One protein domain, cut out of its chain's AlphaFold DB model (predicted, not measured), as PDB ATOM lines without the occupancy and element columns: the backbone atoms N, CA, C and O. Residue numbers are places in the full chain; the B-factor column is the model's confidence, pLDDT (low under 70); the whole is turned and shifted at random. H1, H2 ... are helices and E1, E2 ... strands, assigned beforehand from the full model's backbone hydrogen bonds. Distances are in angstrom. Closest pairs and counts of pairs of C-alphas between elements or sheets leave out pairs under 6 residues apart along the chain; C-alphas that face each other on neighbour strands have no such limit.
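AT A GLANCE: This is residues 83 to 221 of the 480 residues of an uncharacterized protein of Epsilonproteobacteria bacterium (UniProt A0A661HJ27). The core is one twisted antiparallel sheet of six strands, E1 to E6, with helix H1 over one face and helix H3 over the opposite face. H4 follows H3 and sits beside the strands, H2 is off the sheet close to one end of H1, and E7 lies toward one far end of the domain, beyond the beginning of E4. The printed part has 139 residues with four named helices and seven named strands, in the order E1 E2 H1 H2 E3 E4 E5 E6 E7 H3 H4, and the sheet runs E1 - E2 - E3 - E4 - E5 - E6. The class is mixed, helices and strands, with under half of the residues, 68 of 139, in named elements. The whole is compact, with a radius of gyration of the C-alphas of 14.1 A, and rounded, spanning 41 by 34 by 28 A.

IN THESE COORDINATES: E1, residues 86 to 88, begins at C-alpha 86 (147.195, 111.925, 114.225). E2 is residues 97 to 101, 12.9 A from first to last C-alpha. H1 is residues 104 to 111, 10.6 A long, and H2 is residues 131 to 138, 10.2 A. E3, residues 148 to 154, measures 19.3 A, and E4, residues 157 to 164, measures 23.0 A from C-alpha 157 (143.210, 126.511, 102.247) to C-alpha 164. E5 is residues 167 to 171, 13.8 A, E6 is residues 177 to 180, and E7 is residues 197 to 199. H3 is residues 204 to 212, 12.6 A, and H4 is residues 214 to 221, 11.1 A, ending at C-alpha 221 (138.734, 111.680, 124.701).

HOW THE PARTS SIT: The edge strands of the sheet are E1 and E6. E1 and E2 form a hairpin, with N 87 and O 100 2.9 A apart, within hydrogen-bond range. E2 is staggered: it pairs with E1 over residues 99 to 101 and with E3 over residues 97 to 99, where N 99 and O 151 are 2.9 A apart. E3, E4, E5 and E6 make a meander, each strand the antiparallel neighbour of the one before. N 150 and O 161 are 2.9 A apart across E3 and E4, N 162 and O 169 are 2.8 A apart across E4 and E5, and N 170 and O 179 are 3.0 A apart across E5 and E6. H1 is on the sheet at a height of 8.6 A, over E2 and along the strands, at 15 degrees to E2 on the local plane; the closest C-alphas of the two are those of Pro 101 and Ser 107, 5.1 A apart. H2 is only just not on the sheet, with 4 pairs of C-alphas within 10 A. H1 and H2 are close but not clearly touching, their closest C-alphas, of Tyr 104 and Trp 133, being 6.1 A apart. H3 is on the opposite face from H1 at a height of 8.5 A, only just over E3 and E4, with 3 of its C-alphas falling on each. H4 is on the sheet at a height of 6.9 A, over none of the strands; its closest C-alpha to E3 is that of Ile 220, 7.4 A from that of Ile 148. H3 and H4 meet only through their link. E7 pairs with no named strand, but residues 197 to 199 pair antiparallel with residues 190 to 191; the closest C-alphas of E4 and E7 are those of Thr 157 and Ser 199, 6.2 A apart. In H1, H2, H3 and H4 every O i to N i+4 pair is within hydrogen-bond range.

THE WHOLE: The two C-alphas farthest apart are those of Asp 194 and Asp 218, 43.0 A. The printed part has no cut. The links H1 to H2, 19 residues, and E6 to E7, 16 residues, are long. The mean pLDDT of the printed part is 78.7, and 40 residues are under 70, among them residues 137 to 146, 187 to 199 and 214 to 221.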
ATOM      1  N   GLY A  83     147.401 107.004 114.072       67.62
ATOM      2  CA  GLY A  83     147.224 106.357 115.379       67.62
ATOM      3  C   GLY A  83     148.266 106.740 116.440       67.62
ATOM      4  O   GLY A  83     148.001 106.575 117.626       67.62
ATOM      5  N   GLU A  84     149.415 107.304 116.047       68.12
ATOM      6  CA  GLU A  84     150.442 107.801 116.982       68.12
ATOM      7  C   GLU A  84     150.562 109.330 116.960       68.12
ATOM      8  O   GLU A  84     150.590 109.987 118.005       68.12
ATOM      9  N   ASP A  85     150.615 109.902 115.757       74.81
ATOM     10  CA  ASP A  85     150.758 111.336 115.529       74.81
ATOM     11  C   ASP A  85     149.413 112.022 115.288       74.81
ATOM     12  O   ASP A  85     149.196 113.144 115.744       74.81
ATOM     13  N   TYR A  86     148.495 111.362 114.583       84.44
ATOM     14  CA  TYR A  86     147.195 111.925 114.225       84.44
ATOM     15  C   TYR A  86     146.144 110.831 114.002       84.44
ATOM     16  O   TYR A  86     146.481 109.674 113.748       84.44
ATOM     17  N   ILE A  87     144.868 111.214 114.043       84.69
ATOM     18  CA  ILE A  87     143.738 110.395 113.590       84.69
ATOM     19  C   ILE A  87     143.241 110.940 112.254       84.69
ATOM     20  O   ILE A  87     142.998 112.141 112.114       84.69
ATOM     21  N   ASN A  88     143.084 110.055 111.270       88.38
ATOM     22  CA  ASN A  88     142.511 110.387 109.972       88.38
ATOM     23  C   ASN A  88     140.980 110.353 110.027       88.38
ATOM     24  O   ASN A  88     140.370 109.309 110.275       88.38
ATOM     25  N   ILE A  89     140.348 111.488 109.748       89.00
ATOM     26  CA  ILE A  89     138.898 111.608 109.685       89.00
ATOM     27  C   ILE A  89     138.485 111.450 108.227       89.00
ATOM     28  O   ILE A  89     138.467 112.400 107.451       89.00
ATOM     29  N   ARG A  90     138.154 110.214 107.845       87.75
ATOM     30  CA  ARG A  90     137.761 109.894 106.465       87.75
ATOM     31  C   ARG A  90     136.477 110.626 106.086       87.75
ATOM     32  O   ARG A  90     135.438 110.327 106.677       87.75
ATOM     33  N   LEU A  91     136.561 111.522 105.106       87.31
ATOM     34  CA  LEU A  91     135.440 112.279 104.547       87.31
ATOM     35  C   LEU A  91     134.916 111.622 103.264       87.31
ATOM     36  O   LEU A  91     135.683 111.027 102.502       87.31
ATOM     37  N   ARG A  92     133.609 111.729 103.016       88.06
ATOM     38  CA  ARG A  92     132.965 111.355 101.746       88.06
ATOM     39  C   ARG A  92     133.037 112.491 100.732       88.06
ATOM     40  O   ARG A  92     133.112 112.218  99.533       88.06
ATOM     41  N   THR A  93     133.014 113.737 101.201       86.31
ATOM     42  CA  THR A  93     133.165 114.918 100.347       86.31
ATOM     43  C   THR A  93     134.544 114.904  99.694       86.31
ATOM     44  O   THR A  93     135.575 114.889 100.368       86.31
ATOM     45  N   LYS A  94     134.569 114.864  98.359       87.31
ATOM     46  CA  LYS A  94     135.816 114.844  97.585       87.31
ATOM     47  C   LYS A  94     136.527 116.193  97.702       87.31
ATOM     48  O   LYS A  94     135.877 117.223  97.781       87.31
ATOM     49  N   GLY A  95     137.858 116.174  97.664       87.81
ATOM     50  CA  GLY A  95     138.683 117.390  97.717       87.81
ATOM     51  C   GLY A  95     139.066 117.847  99.124       87.81
ATOM     52  O   GLY A  95     139.926 118.713  99.252       87.81
ATOM     53  N   TYR A  96     138.513 117.217 100.165       91.31
ATOM     54  CA  TYR A  96     138.786 117.556 101.557       91.31
ATOM     55  C   TYR A  96     139.498 116.429 102.306       91.31
ATOM     56  O   TYR A  96     139.229 115.242 102.113       91.31
ATOM     57  N   LEU A  97     140.392 116.822 103.207       92.94
ATOM     58  CA  LEU A  97     141.086 115.966 104.161       92.94
ATOM     59  C   LEU A  97     140.856 116.518 105.566       92.94
ATOM     60  O   LEU A  97     140.834 117.733 105.751       92.94
ATOM     61  N   ALA A  98     140.719 115.641 106.558       93.12
ATOM     62  CA  ALA A  98     140.553 116.049 107.946       93.12
ATOM     63  C   ALA A  98     141.417 115.195 108.879       93.12
ATOM     64  O   ALA A  98     141.409 113.965 108.808       93.12
ATOM     65  N   TYR A  99     142.160 115.857 109.763       92.56
ATOM     66  CA  TYR A  99     143.098 115.213 110.678       92.56
ATOM     67  C   TYR A  99     142.955 115.779 112.087       92.56
ATOM     68  O   TYR A  99     143.010 116.993 112.275       92.56
ATOM     69  N   ALA A 100     142.835 114.908 113.085       90.12
ATOM     70  CA  ALA A 100     142.942 115.308 114.483       90.12
ATOM     71  C   ALA A 100     144.375 115.047 114.975       90.12
ATOM     72  O   ALA A 100     144.776 113.880 115.052       90.12
ATOM     73  N   PRO A 101     145.182 116.081 115.271       88.88
ATOM     74  CA  PRO A 101     146.511 115.877 115.833       88.88
ATOM     75  C   PRO A 101     146.420 115.248 117.227       88.88
ATOM     76  O   PRO A 101     145.602 115.652 118.050       88.88
ATOM     77  N   LEU A 102     147.301 114.292 117.512       77.75
ATOM     78  CA  LEU A 102     147.413 113.658 118.828       77.75
ATOM     79  C   LEU A 102     148.510 114.309 119.676       77.75
ATOM     80  O   LEU A 102     148.427 114.341 120.898       77.75
ATOM     81  N   ASN A 103     149.530 114.904 119.056       74.19
ATOM     82  CA  ASN A 103     150.614 115.563 119.777       74.19
ATOM     83  C   ASN A 103     151.019 116.906 119.144       74.19
ATOM     84  O   ASN A 103     150.686 117.210 117.999       74.19
ATOM     85  N   TYR A 104     151.765 117.714 119.903       74.44
ATOM     86  CA  TYR A 104     152.206 119.049 119.482       74.44
ATOM     87  C   TYR A 104     153.041 119.034 118.193       74.44
ATOM     88  O   TYR A 104     152.914 119.923 117.353       74.44
ATOM     89  N   GLU A 105     153.901 118.028 118.013       77.19
ATOM     90  CA  GLU A 105     154.731 117.930 116.810       77.19
ATOM     91  C   GLU A 105     153.883 117.611 115.575       77.19
ATOM     92  O   GLU A 105     154.122 118.178 114.506       77.19
ATOM     93  N   ALA A 106     152.855 116.776 115.724       83.06
ATOM     94  CA  ALA A 106     151.886 116.500 114.675       83.06
ATOM     95  C   ALA A 106     151.029 117.729 114.351       83.06
ATOM     96  O   ALA A 106     150.893 118.071 113.179       83.06
ATOM     97  N   SER A 107     150.534 118.446 115.367       88.00
ATOM     98  CA  SER A 107     149.793 119.703 115.183       88.00
ATOM     99  C   SER A 107     150.600 120.719 114.368       88.00
ATOM    100  O   SER A 107     150.135 121.175 113.321       88.00
ATOM    101  N   LYS A 108     151.861 120.973 114.748       87.25
ATOM    102  CA  LYS A 108     152.775 121.813 113.956       87.25
ATOM    103  C   LYS A 108     152.940 121.311 112.531       87.25
ATOM    104  O   LYS A 108     152.922 122.108 111.599       87.25
ATOM    105  N   SER A 109     153.145 120.006 112.368       88.25
ATOM    106  CA  SER A 109     153.424 119.401 111.066       88.25
ATOM    107  C   SER A 109     152.244 119.562 110.107       88.25
ATOM    108  O   SER A 109     152.452 119.976 108.965       88.25
ATOM    109  N   ILE A 110     151.018 119.314 110.580       91.88
ATOM    110  CA  ILE A 110     149.783 119.459 109.793       91.88
ATOM    111  C   ILE A 110     149.508 120.933 109.471       91.88
ATOM    112  O   ILE A 110     149.064 121.250 108.366       91.88
ATOM    113  N   ALA A 111     149.831 121.853 110.385       91.81
ATOM    114  CA  ALA A 111     149.699 123.284 110.129       91.81
ATOM    115  C   ALA A 111     150.623 123.771 108.998       91.81
ATOM    116  O   ALA A 111     150.228 124.649 108.236       91.81
ATOM    117  N   THR A 112     151.803 123.167 108.799       89.38
ATOM    118  CA  THR A 112     152.754 123.604 107.758       89.38
ATOM    119  C   THR A 112     152.230 123.470 106.324       89.38
ATOM    120  O   THR A 112     151.458 122.565 106.001       89.38
ATOM    121  N   LYS A 113     152.780 124.273 105.406       88.38
ATOM    122  CA  LYS A 113     152.540 124.164 103.951       88.38
ATOM    123  C   LYS A 113     152.986 122.849 103.295       88.38
ATOM    124  O   LYS A 113     152.835 122.687 102.094       88.38
ATOM    125  N   HIS A 114     153.617 121.937 104.037       87.75
ATOM    126  CA  HIS A 114     153.994 120.622 103.509       87.75
ATOM    127  C   HIS A 114     152.820 119.635 103.511       87.75
ATOM    128  O   HIS A 114     152.877 118.611 102.837       87.75
ATOM    129  N   ILE A 115     151.753 119.941 104.252       87.56
ATOM    130  CA  ILE A 115     150.517 119.162 104.289       87.56
ATOM    131  C   ILE A 115     149.391 120.107 103.877       87.56
ATOM    132  O   ILE A 115     148.889 120.834 104.717       87.56
ATOM    133  N   GLY A 116     149.028 120.154 102.594       84.94
ATOM    134  CA  GLY A 116     148.131 121.176 102.027       84.94
ATOM    135  C   GLY A 116     148.897 122.272 101.277       84.94
ATOM    136  O   GLY A 116     150.074 122.094 100.981       84.94
ATOM    137  N   GLN A 117     148.233 123.383 100.942       81.31
ATOM    138  CA  GLN A 117     148.816 124.444 100.096       81.31
ATOM    139  C   GLN A 117     149.228 125.707 100.877       81.31
ATOM    140  O   GLN A 117     150.055 126.479 100.399       81.31
ATOM    141  N   CYS A 118     148.730 125.880 102.105       85.81
ATOM    142  CA  CYS A 118     149.007 127.036 102.961       85.81
ATOM    143  C   CYS A 118     149.505 126.634 104.365       85.81
ATOM    144  O   CYS A 118     149.520 125.453 104.734       85.81
ATOM    145  N   GLU A 119     149.950 127.621 105.148       87.25
ATOM    146  CA  GLU A 119     150.399 127.443 106.533       87.25
ATOM    147  C   GLU A 119     149.381 128.027 107.515       87.25
ATOM    148  O   GLU A 119     149.164 129.232 107.512       87.25
ATOM    149  N   GLY A 120     148.794 127.179 108.363       87.44
ATOM    150  CA  GLY A 120     147.887 127.607 109.428       87.44
ATOM    151  C   GLY A 120     148.655 128.232 110.588       87.44
ATOM    152  O   GLY A 120     149.587 127.623 111.119       87.44
ATOM    153  N   LYS A 121     148.262 129.437 111.004       87.94
ATOM    154  CA  LYS A 121     148.909 130.203 112.083       87.94
ATOM    155  C   LYS A 121     148.323 129.924 113.470       87.94
ATOM    156  O   LYS A 121     148.552 130.695 114.395       87.94
ATOM    157  N   TRP A 122     147.629 128.800 113.622       89.81
ATOM    158  CA  TRP A 122     146.879 128.466 114.826       89.81
ATOM    159  C   TRP A 122     147.736 128.449 116.083       89.81
ATOM    160  O   TRP A 122     148.795 127.809 116.122       89.81
ATOM    161  N   CYS A 123     147.232 129.063 117.151       82.00
ATOM    162  CA  CYS A 123     147.891 129.071 118.455       82.00
ATOM    163  C   CYS A 123     148.278 127.655 118.941       82.00
ATOM    164  O   CYS A 123     149.387 127.443 119.436       82.00
ATOM    165  N   VAL A 124     147.432 126.647 118.713       80.62
ATOM    166  CA  VAL A 124     147.698 125.233 119.052       80.62
ATOM    167  C   VAL A 124     148.859 124.603 118.273       80.62
ATOM    168  O   VAL A 124     149.469 123.651 118.758       80.62
ATOM    169  N   ALA A 125     149.226 125.178 117.129       84.38
ATOM    170  CA  ALA A 125     150.361 124.788 116.299       84.38
ATOM    171  C   ALA A 125     151.527 125.798 116.376       84.38
ATOM    172  O   ALA A 125     152.419 125.799 115.522       84.38
ATOM    173  N   TYR A 126     151.550 126.670 117.392       78.50
ATOM    174  CA  TYR A 126     152.520 127.758 117.470       78.50
ATOM    175  C   TYR A 126     153.967 127.251 117.510       78.50
ATOM    176  O   TYR A 126     154.363 126.493 118.394       78.50
ATOM    177  N   GLN A 127     154.798 127.707 116.572       73.00
ATOM    178  CA  GLN A 127     156.130 127.135 116.328       73.00
ATOM    179  C   GLN A 127     157.137 127.367 117.466       73.00
ATOM    180  O   GLN A 127     158.076 126.583 117.623       73.00
ATOM    181  N   LYS A 128     156.972 128.442 118.251       65.56
ATOM    182  CA  LYS A 128     157.943 128.837 119.290       65.56
ATOM    183  C   LYS A 128     157.632 128.266 120.675       65.56
ATOM    184  O   LYS A 128     158.507 128.272 121.534       65.56
ATOM    185  N   SER A 129     156.407 127.800 120.916       64.31
ATOM    186  CA  SER A 129     155.994 127.293 122.226       64.31
ATOM    187  C   SER A 129     154.872 126.272 122.104       64.31
ATOM    188  O   SER A 129     153.910 126.486 121.375       64.31
ATOM    189  N   ARG A 130     154.948 125.204 122.906       62.06
ATOM    190  CA  ARG A 130     153.869 124.217 123.064       62.06
ATOM    191  C   ARG A 130     152.802 124.627 124.083       62.06
ATOM    192  O   ARG A 130     151.918 123.832 124.372       62.06
ATOM    193  N   SER A 131     152.899 125.820 124.676       57.81
ATOM    194  CA  SER A 131     152.033 126.253 125.784       57.81
ATOM    195  C   SER A 131     150.547 126.219 125.433       57.81
ATOM    196  O   SER A 131     149.759 125.723 126.225       57.81
ATOM    197  N   TYR A 132     150.170 126.683 124.242       66.88
ATOM    198  CA  TYR A 132     148.783 126.659 123.769       66.88
ATOM    199  C   TYR A 132     148.282 125.231 123.525       66.88
ATOM    200  O   TYR A 132     147.179 124.884 123.932       66.88
ATOM    201  N   TRP A 133     149.129 124.365 122.957       73.25
ATOM    202  CA  TRP A 133     148.831 122.939 122.826       73.25
ATOM    203  C   TRP A 133     148.623 122.271 124.189       73.25
ATOM    204  O   TRP A 133     147.648 121.560 124.399       73.25
ATOM    205  N   GLN A 134     149.524 122.518 125.143       64.38
ATOM    206  CA  GLN A 134     149.395 122.001 126.505       64.38
ATOM    207  C   GLN A 134     148.136 122.534 127.182       64.38
ATOM    208  O   GLN A 134     147.441 121.773 127.844       64.38
ATOM    209  N   HIS A 135     147.814 123.811 126.988       66.31
ATOM    210  CA  HIS A 135     146.583 124.389 127.498       66.31
ATOM    211  C   HIS A 135     145.357 123.650 126.949       66.31
ATOM    212  O   HIS A 135     144.485 123.293 127.730       66.31
ATOM    213  N   TYR A 136     145.324 123.353 125.651       70.31
ATOM    214  CA  TYR A 136     144.257 122.580 125.013       70.31
ATOM    215  C   TYR A 136     144.154 121.125 125.514       70.31
ATOM    216  O   TYR A 136     143.058 120.569 125.642       70.31
ATOM    217  N   VAL A 137     145.290 120.472 125.773       65.25
ATOM    218  CA  VAL A 137     145.306 119.085 126.265       65.25
ATOM    219  C   VAL A 137     144.914 119.016 127.745       65.25
ATOM    220  O   VAL A 137     144.222 118.079 128.136       65.25
ATOM    221  N   TYR A 138     145.338 119.992 128.557       58.12
ATOM    222  CA  TYR A 138     145.315 119.890 130.021       58.12
ATOM    223  C   TYR A 138     144.368 120.858 130.747       58.12
ATOM    224  O   TYR A 138     144.111 120.631 131.929       58.12
ATOM    225  N   GLN A 139     143.830 121.900 130.103       56.38
ATOM    226  CA  GLN A 139     142.806 122.761 130.710       56.38
ATOM    227  C   GLN A 139     141.554 122.875 129.829       56.38
ATOM    228  O   GLN A 139     141.632 123.156 128.636       56.38
ATOM    229  N   ASP A 140     140.385 122.741 130.451       53.12
ATOM    230  CA  ASP A 140     139.083 122.981 129.822       53.12
ATOM    231  C   ASP A 140     138.754 124.486 129.872       53.12
ATOM    232  O   ASP A 140     138.113 124.958 130.813       53.12
ATOM    233  N   TRP A 141     139.231 125.276 128.901       43.84
ATOM    234  CA  TRP A 141     139.108 126.741 128.972       43.84
ATOM    235  C   TRP A 141     137.704 127.297 128.693       43.84
ATOM    236  O   TRP A 141     137.468 128.452 129.020       43.84
ATOM    237  N   ASN A 142     136.741 126.534 128.161       43.00
ATOM    238  CA  ASN A 142     135.397 127.064 127.913       43.00
ATOM    239  C   ASN A 142     134.279 126.024 128.081       43.00
ATOM    240  O   ASN A 142     134.424 124.853 127.748       43.00
ATOM    241  N   LYS A 143     133.179 126.512 128.673       43.19
ATOM    242  CA  LYS A 143     131.864 125.903 128.946       43.19
ATOM    243  C   LYS A 143     131.678 124.447 128.458       43.19
ATOM    244  O   LYS A 143     131.505 124.191 127.276       43.19
ATOM    245  N   ASN A 144     131.538 123.524 129.414       43.50
ATOM    246  CA  ASN A 144     130.966 122.174 129.242       43.50
ATOM    247  C   ASN A 144     131.828 121.070 128.577       43.50
ATOM    248  O   ASN A 144     131.270 120.124 128.015       43.50
ATOM    249  N   GLY A 145     133.149 121.101 128.770       53.06
ATOM    250  CA  GLY A 145     134.010 119.907 128.745       53.06
ATOM    251  C   GLY A 145     134.730 119.590 127.426       53.06
ATOM    252  O   GLY A 145     134.189 119.791 126.345       53.06
ATOM    253  N   SER A 146     135.957 119.069 127.567       62.84
ATOM    254  CA  SER A 146     136.823 118.383 126.588       62.84
ATOM    255  C   SER A 146     136.600 118.761 125.121       62.84
ATOM    256  O   SER A 146     135.896 118.055 124.397       62.84
ATOM    257  N   SER A 147     137.245 119.839 124.671       74.75
ATOM    258  CA  SER A 147     137.218 120.234 123.260       74.75
ATOM    259  C   SER A 147     138.156 119.380 122.387       74.75
ATOM    260  O   SER A 147     139.130 118.796 122.888       74.75
ATOM    261  N   ILE A 148     137.878 119.258 121.087       82.31
ATOM    262  CA  ILE A 148     138.652 118.459 120.123       82.31
ATOM    263  C   ILE A 148     139.030 119.311 118.913       82.31
ATOM    264  O   ILE A 148     138.142 119.763 118.205       82.31
ATOM    265  N   PHE A 149     140.327 119.439 118.615       88.69
ATOM    266  CA  PHE A 149     140.764 120.087 117.382       88.69
ATOM    267  C   PHE A 149     140.791 119.110 116.211       88.69
ATOM    268  O   PHE A 149     141.445 118.065 116.263       88.69
ATOM    269  N   VAL A 150     140.137 119.507 115.125       91.81
ATOM    270  CA  VAL A 150     140.200 118.860 113.817       91.81
ATOM    271  C   VAL A 150     140.708 119.868 112.798       91.81
ATOM    272  O   VAL A 150     140.147 120.948 112.650       91.81
ATOM    273  N   TYR A 151     141.776 119.519 112.087       94.62
ATOM    274  CA  TYR A 151     142.320 120.341 111.012       94.62
ATOM    275  C   TYR A 151     141.768 119.864 109.679       94.62
ATOM    276  O   TYR A 151     141.978 118.712 109.296       94.62
ATOM    277  N   ILE A 152     141.068 120.757 108.991       94.56
ATOM    278  CA  ILE A 152     140.431 120.523 107.697       94.56
ATOM    279  C   ILE A 152     141.316 121.152 106.621       94.56
ATOM    280  O   ILE A 152     141.809 122.264 106.792       94.56
ATOM    281  N   ILE A 153     141.540 120.438 105.522       93.50
ATOM    282  CA  ILE A 153     142.388 120.858 104.404       93.50
ATOM    283  C   ILE A 153     141.604 120.622 103.116       93.50
ATOM    284  O   ILE A 153     141.242 119.483 102.828       93.50
ATOM    285  N   GLY A 154     141.360 121.675 102.348       90.12
ATOM    286  CA  GLY A 154     140.545 121.630 101.134       90.12
ATOM    287  C   GLY A 154     140.514 122.993 100.455       90.12
ATOM    288  O   GLY A 154     140.905 123.987 101.058       90.12
ATOM    289  N   ASP A 155     140.119 123.030  99.185       85.62
ATOM    290  CA  ASP A 155     139.929 124.266  98.407       85.62
ATOM    291  C   ASP A 155     141.114 125.247  98.446       85.62
ATOM    292  O   ASP A 155     140.960 126.463  98.463       85.62
ATOM    293  N   GLY A 156     142.336 124.706  98.479       86.19
ATOM    294  CA  GLY A 156     143.563 125.505  98.528       86.19
ATOM    295  C   GLY A 156     143.877 126.128  99.893       86.19
ATOM    296  O   GLY A 156     144.941 126.725 100.041       86.19
ATOM    297  N   THR A 157     143.031 125.936 100.908       89.31
ATOM    298  CA  THR A 157     143.210 126.511 102.247       89.31
ATOM    299  C   THR A 157     143.062 125.469 103.370       89.31
ATOM    300  O   THR A 157     143.108 124.252 103.137       89.31
ATOM    301  N   LYS A 158     143.010 125.945 104.620       92.44
ATOM    302  CA  LYS A 158     142.917 125.138 105.835       92.44
ATOM    303  C   LYS A 158     142.080 125.809 106.912       92.44
ATOM    304  O   LYS A 158     142.087 127.028 107.036       92.44
ATOM    305  N   TRP A 159     141.504 124.979 107.775       93.44
ATOM    306  CA  TRP A 159     140.734 125.419 108.934       93.44
ATOM    307  C   TRP A 159     141.056 124.594 110.173       93.44
ATOM    308  O   TRP A 159     141.332 123.396 110.070       93.44
ATOM    309  N   ALA A 160     140.970 125.224 111.341       93.75
ATOM    310  CA  ALA A 160     140.981 124.546 112.629       93.75
ATOM    311  C   ALA A 160     139.580 124.594 113.241       93.75
ATOM    312  O   ALA A 160     139.063 125.653 113.583       93.75
ATOM    313  N   MET A 161     138.969 123.424 113.374       92.50
ATOM    314  CA  MET A 161     137.660 123.242 113.984       92.50
ATOM    315  C   MET A 161     137.856 122.808 115.438       92.50
ATOM    316  O   MET A 161     138.428 121.744 115.676       92.50
ATOM    317  N   ASP A 162     137.414 123.625 116.393       89.38
ATOM    318  CA  ASP A 162     137.400 123.291 117.820       89.38
ATOM    319  C   ASP A 162     136.019 122.756 118.190       89.38
ATOM    320  O   ASP A 162     135.030 123.483 118.190       89.38
ATOM    321  N   ILE A 163     135.930 121.457 118.445       84.56
ATOM    322  CA  ILE A 163     134.657 120.772 118.620       84.56
ATOM    323  C   ILE A 163     134.364 120.565 120.102       84.56
ATOM    324  O   ILE A 163     135.145 119.949 120.824       84.56
ATOM    325  N   HIS A 164     133.186 120.996 120.536       79.69
ATOM    326  CA  HIS A 164     132.637 120.791 121.874       79.69
ATOM    327  C   HIS A 164     131.457 119.805 121.829       79.69
ATOM    328  O   HIS A 164     131.029 119.370 120.762       79.69
ATOM    329  N   LYS A 165     130.897 119.445 122.996       71.62
ATOM    330  CA  LYS A 165     129.925 118.339 123.155       71.62
ATOM    331  C   LYS A 165     128.864 118.239 122.045       71.62
ATOM    332  O   LYS A 165     128.637 117.138 121.562       71.62
ATOM    333  N   ASN A 166     128.242 119.358 121.662       75.38
ATOM    334  CA  ASN A 166     127.203 119.417 120.624       75.38
ATOM    335  C   ASN A 166     127.377 120.608 119.658       75.38
ATOM    336  O   ASN A 166     126.425 121.001 118.993       75.38
ATOM    337  N   THR A 167     128.548 121.239 119.638       84.88
ATOM    338  CA  THR A 167     128.779 122.517 118.949       84.88
ATOM    339  C   THR A 167     130.245 122.619 118.532       84.88
ATOM    340  O   THR A 167     131.042 121.774 118.937       84.88
ATOM    341  N   PHE A 168     130.612 123.601 117.716       89.00
ATOM    342  CA  PHE A 168     132.001 123.819 117.325       89.00
ATOM    343  C   PHE A 168     132.284 125.285 117.008       89.00
ATOM    344  O   PHE A 168     131.414 126.001 116.515       89.00
ATOM    345  N   ASP A 169     133.531 125.678 117.216       91.00
ATOM    346  CA  ASP A 169     134.099 126.906 116.680       91.00
ATOM    347  C   ASP A 169     134.964 126.574 115.463       91.00
ATOM    348  O   ASP A 169     135.545 125.488 115.368       91.00
ATOM    349  N   LEU A 170     135.068 127.510 114.522       91.88
ATOM    350  CA  LEU A 170     135.900 127.354 113.332       91.88
ATOM    351  C   LEU A 170     136.826 128.556 113.193       91.88
ATOM    352  O   LEU A 170     136.376 129.699 113.262       91.88
ATOM    353  N   TRP A 171     138.104 128.267 112.984       92.00
ATOM    354  CA  TRP A 171     139.166 129.239 112.772       92.00
ATOM    355  C   TRP A 171     139.754 129.053 111.378       92.00
ATOM    356  O   TRP A 171     139.948 127.920 110.919       92.00
ATOM    357  N   ASP A 172     140.031 130.162 110.709       90.19
ATOM    358  CA  ASP A 172     140.647 130.196 109.390       90.19
ATOM    359  C   ASP A 172     142.172 129.958 109.462       90.19
ATOM    360  O   ASP A 172     142.734 129.638 110.512       90.19
ATOM    361  N   VAL A 173     142.873 130.106 108.339       88.56
ATOM    362  CA  VAL A 173     144.330 129.932 108.261       88.56
ATOM    363  C   VAL A 173     145.120 131.010 109.026       88.56
ATOM    364  O   VAL A 173     146.248 130.744 109.457       88.56
ATOM    365  N   ALA A 174     144.556 132.207 109.208       85.12
ATOM    366  CA  ALA A 174     145.185 133.336 109.888       85.12
ATOM    367  C   ALA A 174     145.051 133.292 111.420       85.12
ATOM    368  O   ALA A 174     145.684 134.109 112.087       85.12
ATOM    369  N   ASP A 175     144.349 132.289 111.962       86.88
ATOM    370  CA  ASP A 175     143.941 132.225 113.373       86.88
ATOM    371  C   ASP A 175     142.881 133.296 113.699       86.88
ATOM    372  O   ASP A 175     142.869 133.859 114.792       86.88
ATOM    373  N   GLU A 176     141.961 133.547 112.761       86.25
ATOM    374  CA  GLU A 176     140.754 134.354 112.945       86.25
ATOM    375  C   GLU A 176     139.517 133.450 113.051       86.25
ATOM    376  O   GLU A 176     139.342 132.483 112.303       86.25
ATOM    377  N   LYS A 177     138.652 133.725 114.035       88.69
ATOM    378  CA  LYS A 177     137.450 132.917 114.276       88.69
ATOM    379  C   LYS A 177     136.344 133.327 113.305       88.69
ATOM    380  O   LYS A 177     135.809 134.423 113.415       88.69
ATOM    381  N   ILE A 178     135.933 132.392 112.455       89.00
ATOM    382  CA  ILE A 178     134.920 132.590 111.408       89.00
ATOM    383  C   ILE A 178     133.560 131.969 111.759       89.00
ATOM    384  O   ILE A 178     132.515 132.425 111.293       89.00
ATOM    385  N   MET A 179     133.536 130.964 112.645       90.50
ATOM    386  CA  MET A 179     132.296 130.443 113.231       90.50
ATOM    387  C   MET A 179     132.390 130.343 114.749       90.50
ATOM    388  O   MET A 179     133.418 129.931 115.289       90.50
ATOM    389  N   ASN A 180     131.290 130.675 115.420       90.06
ATOM    390  CA  ASN A 180     131.114 130.532 116.859       90.06
ATOM    391  C   ASN A 180     129.840 129.736 117.136       90.06
ATOM    392  O   ASN A 180     128.760 130.093 116.654       90.06
ATOM    393  N   ASP A 181     129.966 128.655 117.893       87.56
ATOM    394  CA  ASP A 181     128.877 127.725 118.176       87.56
ATOM    395  C   ASP A 181     128.120 127.224 116.919       87.56
ATOM    396  O   ASP A 181     126.886 127.165 116.867       87.56
ATOM    397  N   GLY A 182     128.869 126.914 115.855       84.62
ATOM    398  CA  GLY A 182     128.350 126.461 114.562       84.62
ATOM    399  C   GLY A 182     127.645 127.543 113.738       84.62
ATOM    400  O   GLY A 182     127.099 127.241 112.676       84.62
ATOM    401  N   LYS A 183     127.638 128.798 114.202       87.88
ATOM    402  CA  LYS A 183     127.080 129.942 113.476       87.88
ATOM    403  C   LYS A 183     128.198 130.751 112.835       87.88
ATOM    404  O   LYS A 183     129.180 131.071 113.498       87.88
ATOM    405  N   VAL A 184     128.017 131.106 111.565       87.25
ATOM    406  CA  VAL A 184     128.891 132.041 110.843       87.25
ATOM    407  C   VAL A 184     128.886 133.384 111.575       87.25
ATOM    408  O   VAL A 184     127.816 133.944 111.818       87.25
ATOM    409  N   ILE A 185     130.068 133.866 111.956       87.75
ATOM    410  CA  ILE A 185     130.267 135.198 112.552       87.75
ATOM    411  C   ILE A 185     131.119 136.111 111.668       87.75
ATOM    412  O   ILE A 185     131.059 137.324 111.834       87.75
ATOM    413  N   ASP A 186     131.850 135.522 110.728       77.25
ATOM    414  CA  ASP A 186     132.591 136.183 109.665       77.25
ATOM    415  C   ASP A 186     132.343 135.376 108.383       77.25
ATOM    416  O   ASP A 186     132.285 134.143 108.432       77.25
ATOM    417  N   ASP A 187     132.139 136.049 107.251       66.19
ATOM    418  CA  ASP A 187     131.906 135.375 105.971       66.19
ATOM    419  C   ASP A 187     133.160 134.645 105.452       66.19
ATOM    420  O   ASP A 187     133.069 133.849 104.515       66.19
ATOM    421  N   GLY A 188     134.301 134.843 106.124       59.31
ATOM    422  CA  GLY A 188     135.548 134.132 105.904       59.31
ATOM    423  C   GLY A 188     136.279 134.593 104.651       59.31
ATOM    424  O   GLY A 188     137.260 133.946 104.275       59.31
ATOM    425  N   TYR A 189     135.826 135.674 104.003       65.88
ATOM    426  CA  TYR A 189     136.462 136.250 102.822       65.88
ATOM    427  C   TYR A 189     137.621 137.163 103.230       65.88
ATOM    428  O   TYR A 189     137.488 138.385 103.313       65.88
ATOM    429  N   HIS A 190     138.803 136.575 103.412       63.59
ATOM    430  CA  HIS A 190     140.029 137.338 103.633       63.59
ATOM    431  C   HIS A 190     140.926 137.268 102.396       63.59
ATOM    432  O   HIS A 190     141.197 136.190 101.859       63.59
ATOM    433  N   MET A 191     141.376 138.435 101.929       61.53
ATOM    434  CA  MET A 191     142.366 138.562 100.857       61.53
ATOM    435  C   MET A 191     143.742 138.887 101.440       61.53
ATOM    436  O   MET A 191     143.840 139.561 102.466       61.53
ATOM    437  N   ASP A 192     144.809 138.404 100.804       59.38
ATOM    438  CA  ASP A 192     146.167 138.789 101.175       59.38
ATOM    439  C   ASP A 192     146.460 140.201 100.657       59.38
ATOM    440  O   ASP A 192     145.661 140.822  99.951       59.38
ATOM    441  N   SER A 193     147.632 140.727 101.014       50.81
ATOM    442  CA  SER A 193     148.104 142.030 100.542       50.81
ATOM    443  C   SER A 193     148.193 142.143  99.016       50.81
ATOM    444  O   SER A 193     148.280 143.257  98.506       50.81
ATOM    445  N   ASP A 194     148.163 141.012  98.309       58.88
ATOM    446  CA  ASP A 194     148.314 140.914  96.861       58.88
ATOM    447  C   ASP A 194     146.959 140.686  96.155       58.88
ATOM    448  O   ASP A 194     146.912 140.558  94.931       58.88
ATOM    449  N   GLY A 195     145.845 140.677  96.903       55.66
ATOM    450  CA  GLY A 195     144.487 140.531  96.373       55.66
ATOM    451  C   GLY A 195     144.087 139.094  96.026       55.66
ATOM    452  O   GLY A 195     143.093 138.896  95.326       55.66
ATOM    453  N   ASN A 196     144.829 138.085  96.493       60.25
ATOM    454  CA  ASN A 196     144.441 136.682  96.346       60.25
ATOM    455  C   ASN A 196     143.540 136.261  97.511       60.25
ATOM    456  O   ASN A 196     143.769 136.667  98.649       60.25
ATOM    457  N   MET A 197     142.548 135.402  97.256       60.00
ATOM    458  CA  MET A 197     141.754 134.799  98.334       60.00
ATOM    459  C   MET A 197     142.630 133.903  99.220       60.00
ATOM    460  O   MET A 197     143.300 132.997  98.725       60.00
ATOM    461  N   VAL A 198     142.585 134.132 100.532       59.06
ATOM    462  CA  VAL A 198     143.398 133.438 101.552       59.06
ATOM    463  C   VAL A 198     142.555 132.447 102.353       59.06
ATOM    464  O   VAL A 198     143.051 131.400 102.787       59.06
ATOM    465  N   SER A 199     141.264 132.734 102.503       61.72
ATOM    466  CA  SER A 199     140.296 131.908 103.221       61.72
ATOM    467  C   SER A 199     138.905 132.003 102.588       61.72
ATOM    468  O   SER A 199     138.583 132.962 101.890       61.72
ATOM    469  N   ASN A 200     138.101 130.968 102.821       72.44
ATOM    470  CA  ASN A 200     136.658 130.909 102.577       72.44
ATOM    471  C   ASN A 200     136.055 129.961 103.631       72.44
ATOM    472  O   ASN A 200     136.807 129.312 104.360       72.44
ATOM    473  N   LEU A 201     134.734 129.827 103.722       79.62
ATOM    474  CA  LEU A 201     134.107 128.760 104.504       79.62
ATOM    475  C   LEU A 201     134.333 127.389 103.836       79.62
ATOM    476  O   LEU A 201     134.248 127.287 102.610       79.62
ATOM    477  N   PRO A 202     134.587 126.318 104.610       82.38
ATOM    478  CA  PRO A 202     134.571 124.964 104.072       82.38
ATOM    479  C   PRO A 202     133.135 124.556 103.713       82.38
ATOM    480  O   PRO A 202     132.174 125.055 104.303       82.38
ATOM    481  N   ASP A 203     132.989 123.601 102.793       84.94
ATOM    482  CA  ASP A 203     131.689 123.020 102.443       84.94
ATOM    483  C   ASP A 203     130.934 122.561 103.709       84.94
ATOM    484  O   ASP A 203     131.440 121.785 104.528       84.94
ATOM    485  N   GLU A 204     129.694 123.028 103.871       85.44
ATOM    486  CA  GLU A 204     128.839 122.717 105.020       85.44
ATOM    487  C   GLU A 204     128.645 121.196 105.197       85.44
ATOM    488  O   GLU A 204     128.508 120.701 106.323       85.44
ATOM    489  N   ALA A 205     128.684 120.427 104.102       87.19
ATOM    490  CA  ALA A 205     128.626 118.971 104.134       87.19
ATOM    491  C   ALA A 205     129.828 118.353 104.869       87.19
ATOM    492  O   ALA A 205     129.658 117.357 105.577       87.19
ATOM    493  N   VAL A 206     131.019 118.954 104.761       89.50
ATOM    494  CA  VAL A 206     132.234 118.514 105.469       89.50
ATOM    495  C   VAL A 206     132.073 118.713 106.972       89.50
ATOM    496  O   VAL A 206     132.315 117.782 107.745       89.50
ATOM    497  N   LEU A 207     131.602 119.893 107.390       90.31
ATOM    498  CA  LEU A 207     131.370 120.212 108.803       90.31
ATOM    499  C   LEU A 207     130.335 119.261 109.423       90.31
ATOM    500  O   LEU A 207     130.574 118.673 110.482       90.31
ATOM    501  N   LYS A 208     129.212 119.038 108.724       88.25
ATOM    502  CA  LYS A 208     128.176 118.080 109.141       88.25
ATOM    503  C   LYS A 208     128.728 116.661 109.236       88.25
ATOM    504  O   LYS A 208     128.459 115.967 110.218       88.25
ATOM    505  N   GLU A 209     129.522 116.221 108.260       90.00
ATOM    506  CA  GLU A 209     130.095 114.878 108.282       90.00
ATOM    507  C   GLU A 209     131.008 114.669 109.498       90.00
ATOM    508  O   GLU A 209     130.885 113.643 110.171       90.00
ATOM    509  N   ILE A 210     131.872 115.636 109.829       88.38
ATOM    510  CA  ILE A 210     132.763 115.554 110.998       88.38
ATOM    511  C   ILE A 210     131.947 115.433 112.293       88.38
ATOM    512  O   ILE A 210     132.190 114.517 113.083       88.38
ATOM    513  N   MET A 211     130.920 116.272 112.472       86.00
ATOM    514  CA  MET A 211     130.073 116.266 113.675       86.00
ATOM    515  C   MET A 211     129.297 114.955 113.880       86.00
ATOM    516  O   MET A 211     128.971 114.598 115.012       86.00
ATOM    517  N   THR A 212     129.019 114.193 112.817       84.94
ATOM    518  CA  THR A 212     128.302 112.905 112.933       84.94
ATOM    519  C   THR A 212     129.180 111.733 113.388       84.94
ATOM    520  O   THR A 212     128.655 110.681 113.769       84.94
ATOM    521  N   LYS A 213     130.512 111.877 113.399       78.75
ATOM    522  CA  LYS A 213     131.440 110.784 113.735       78.75
ATOM    523  C   LYS A 213     131.607 110.620 115.250       78.75
ATOM    524  O   LYS A 213     132.676 110.868 115.784       78.75
ATOM    525  N   LYS A 214     130.578 110.117 115.945       65.69
ATOM    526  CA  LYS A 214     130.591 109.889 117.413       65.69
ATOM    527  C   LYS A 214     131.846 109.166 117.928       65.69
ATOM    528  O   LYS A 214     132.435 109.605 118.905       65.69
ATOM    529  N   ARG A 215     132.308 108.130 117.219       64.50
ATOM    530  CA  ARG A 215     133.501 107.345 117.592       64.50
ATOM    531  C   ARG A 215     134.793 108.175 117.645       64.50
ATOM    532  O   ARG A 215     135.641 107.911 118.484       64.50
ATOM    533  N   LEU A 216     134.909 109.218 116.815       67.88
ATOM    534  CA  LEU A 216     136.041 110.154 116.835       67.88
ATOM    535  C   LEU A 216     136.168 110.851 118.196       67.88
ATOM    536  O   LEU A 216     137.273 111.061 118.690       67.88
ATOM    537  N   PHE A 217     135.031 111.206 118.796       68.25
ATOM    538  CA  PHE A 217     134.999 111.881 120.086       68.25
ATOM    539  C   PHE A 217     135.450 110.965 121.210       68.25
ATOM    540  O   PHE A 217     136.196 111.406 122.080       68.25
ATOM    541  N   ASP A 218     135.008 109.711 121.185       66.75
ATOM    542  CA  ASP A 218     135.359 108.727 122.204       66.75
ATOM    543  C   ASP A 218     136.851 108.375 122.124       66.75
ATOM    544  O   ASP A 218     137.537 108.425 123.143       66.75
ATOM    545  N   ASP A 219     137.384 108.155 120.916       64.06
ATOM    546  CA  ASP A 219     138.795 107.806 120.703       64.06
ATOM    547  C   ASP A 219     139.744 108.948 121.127       64.06
ATOM    548  O   ASP A 219     140.758 108.716 121.788       64.06
ATOM    549  N   ILE A 220     139.416 110.208 120.809       65.62
ATOM    550  CA  ILE A 220     140.252 111.363 121.187       65.62
ATOM    551  C   ILE A 220     140.110 111.701 122.672       65.62
ATOM    552  O   ILE A 220     141.089 112.095 123.312       65.62
ATOM    553  N   LYS A 221     138.914 111.542 123.251       65.94
ATOM    554  CA  LYS A 221     138.734 111.680 124.701       65.94
ATOM    555  C   LYS A 221     139.538 110.630 125.443       65.94
ATOM    556  O   LYS A 221     140.248 110.996 126.374       65.94
TER     557      LYS A 221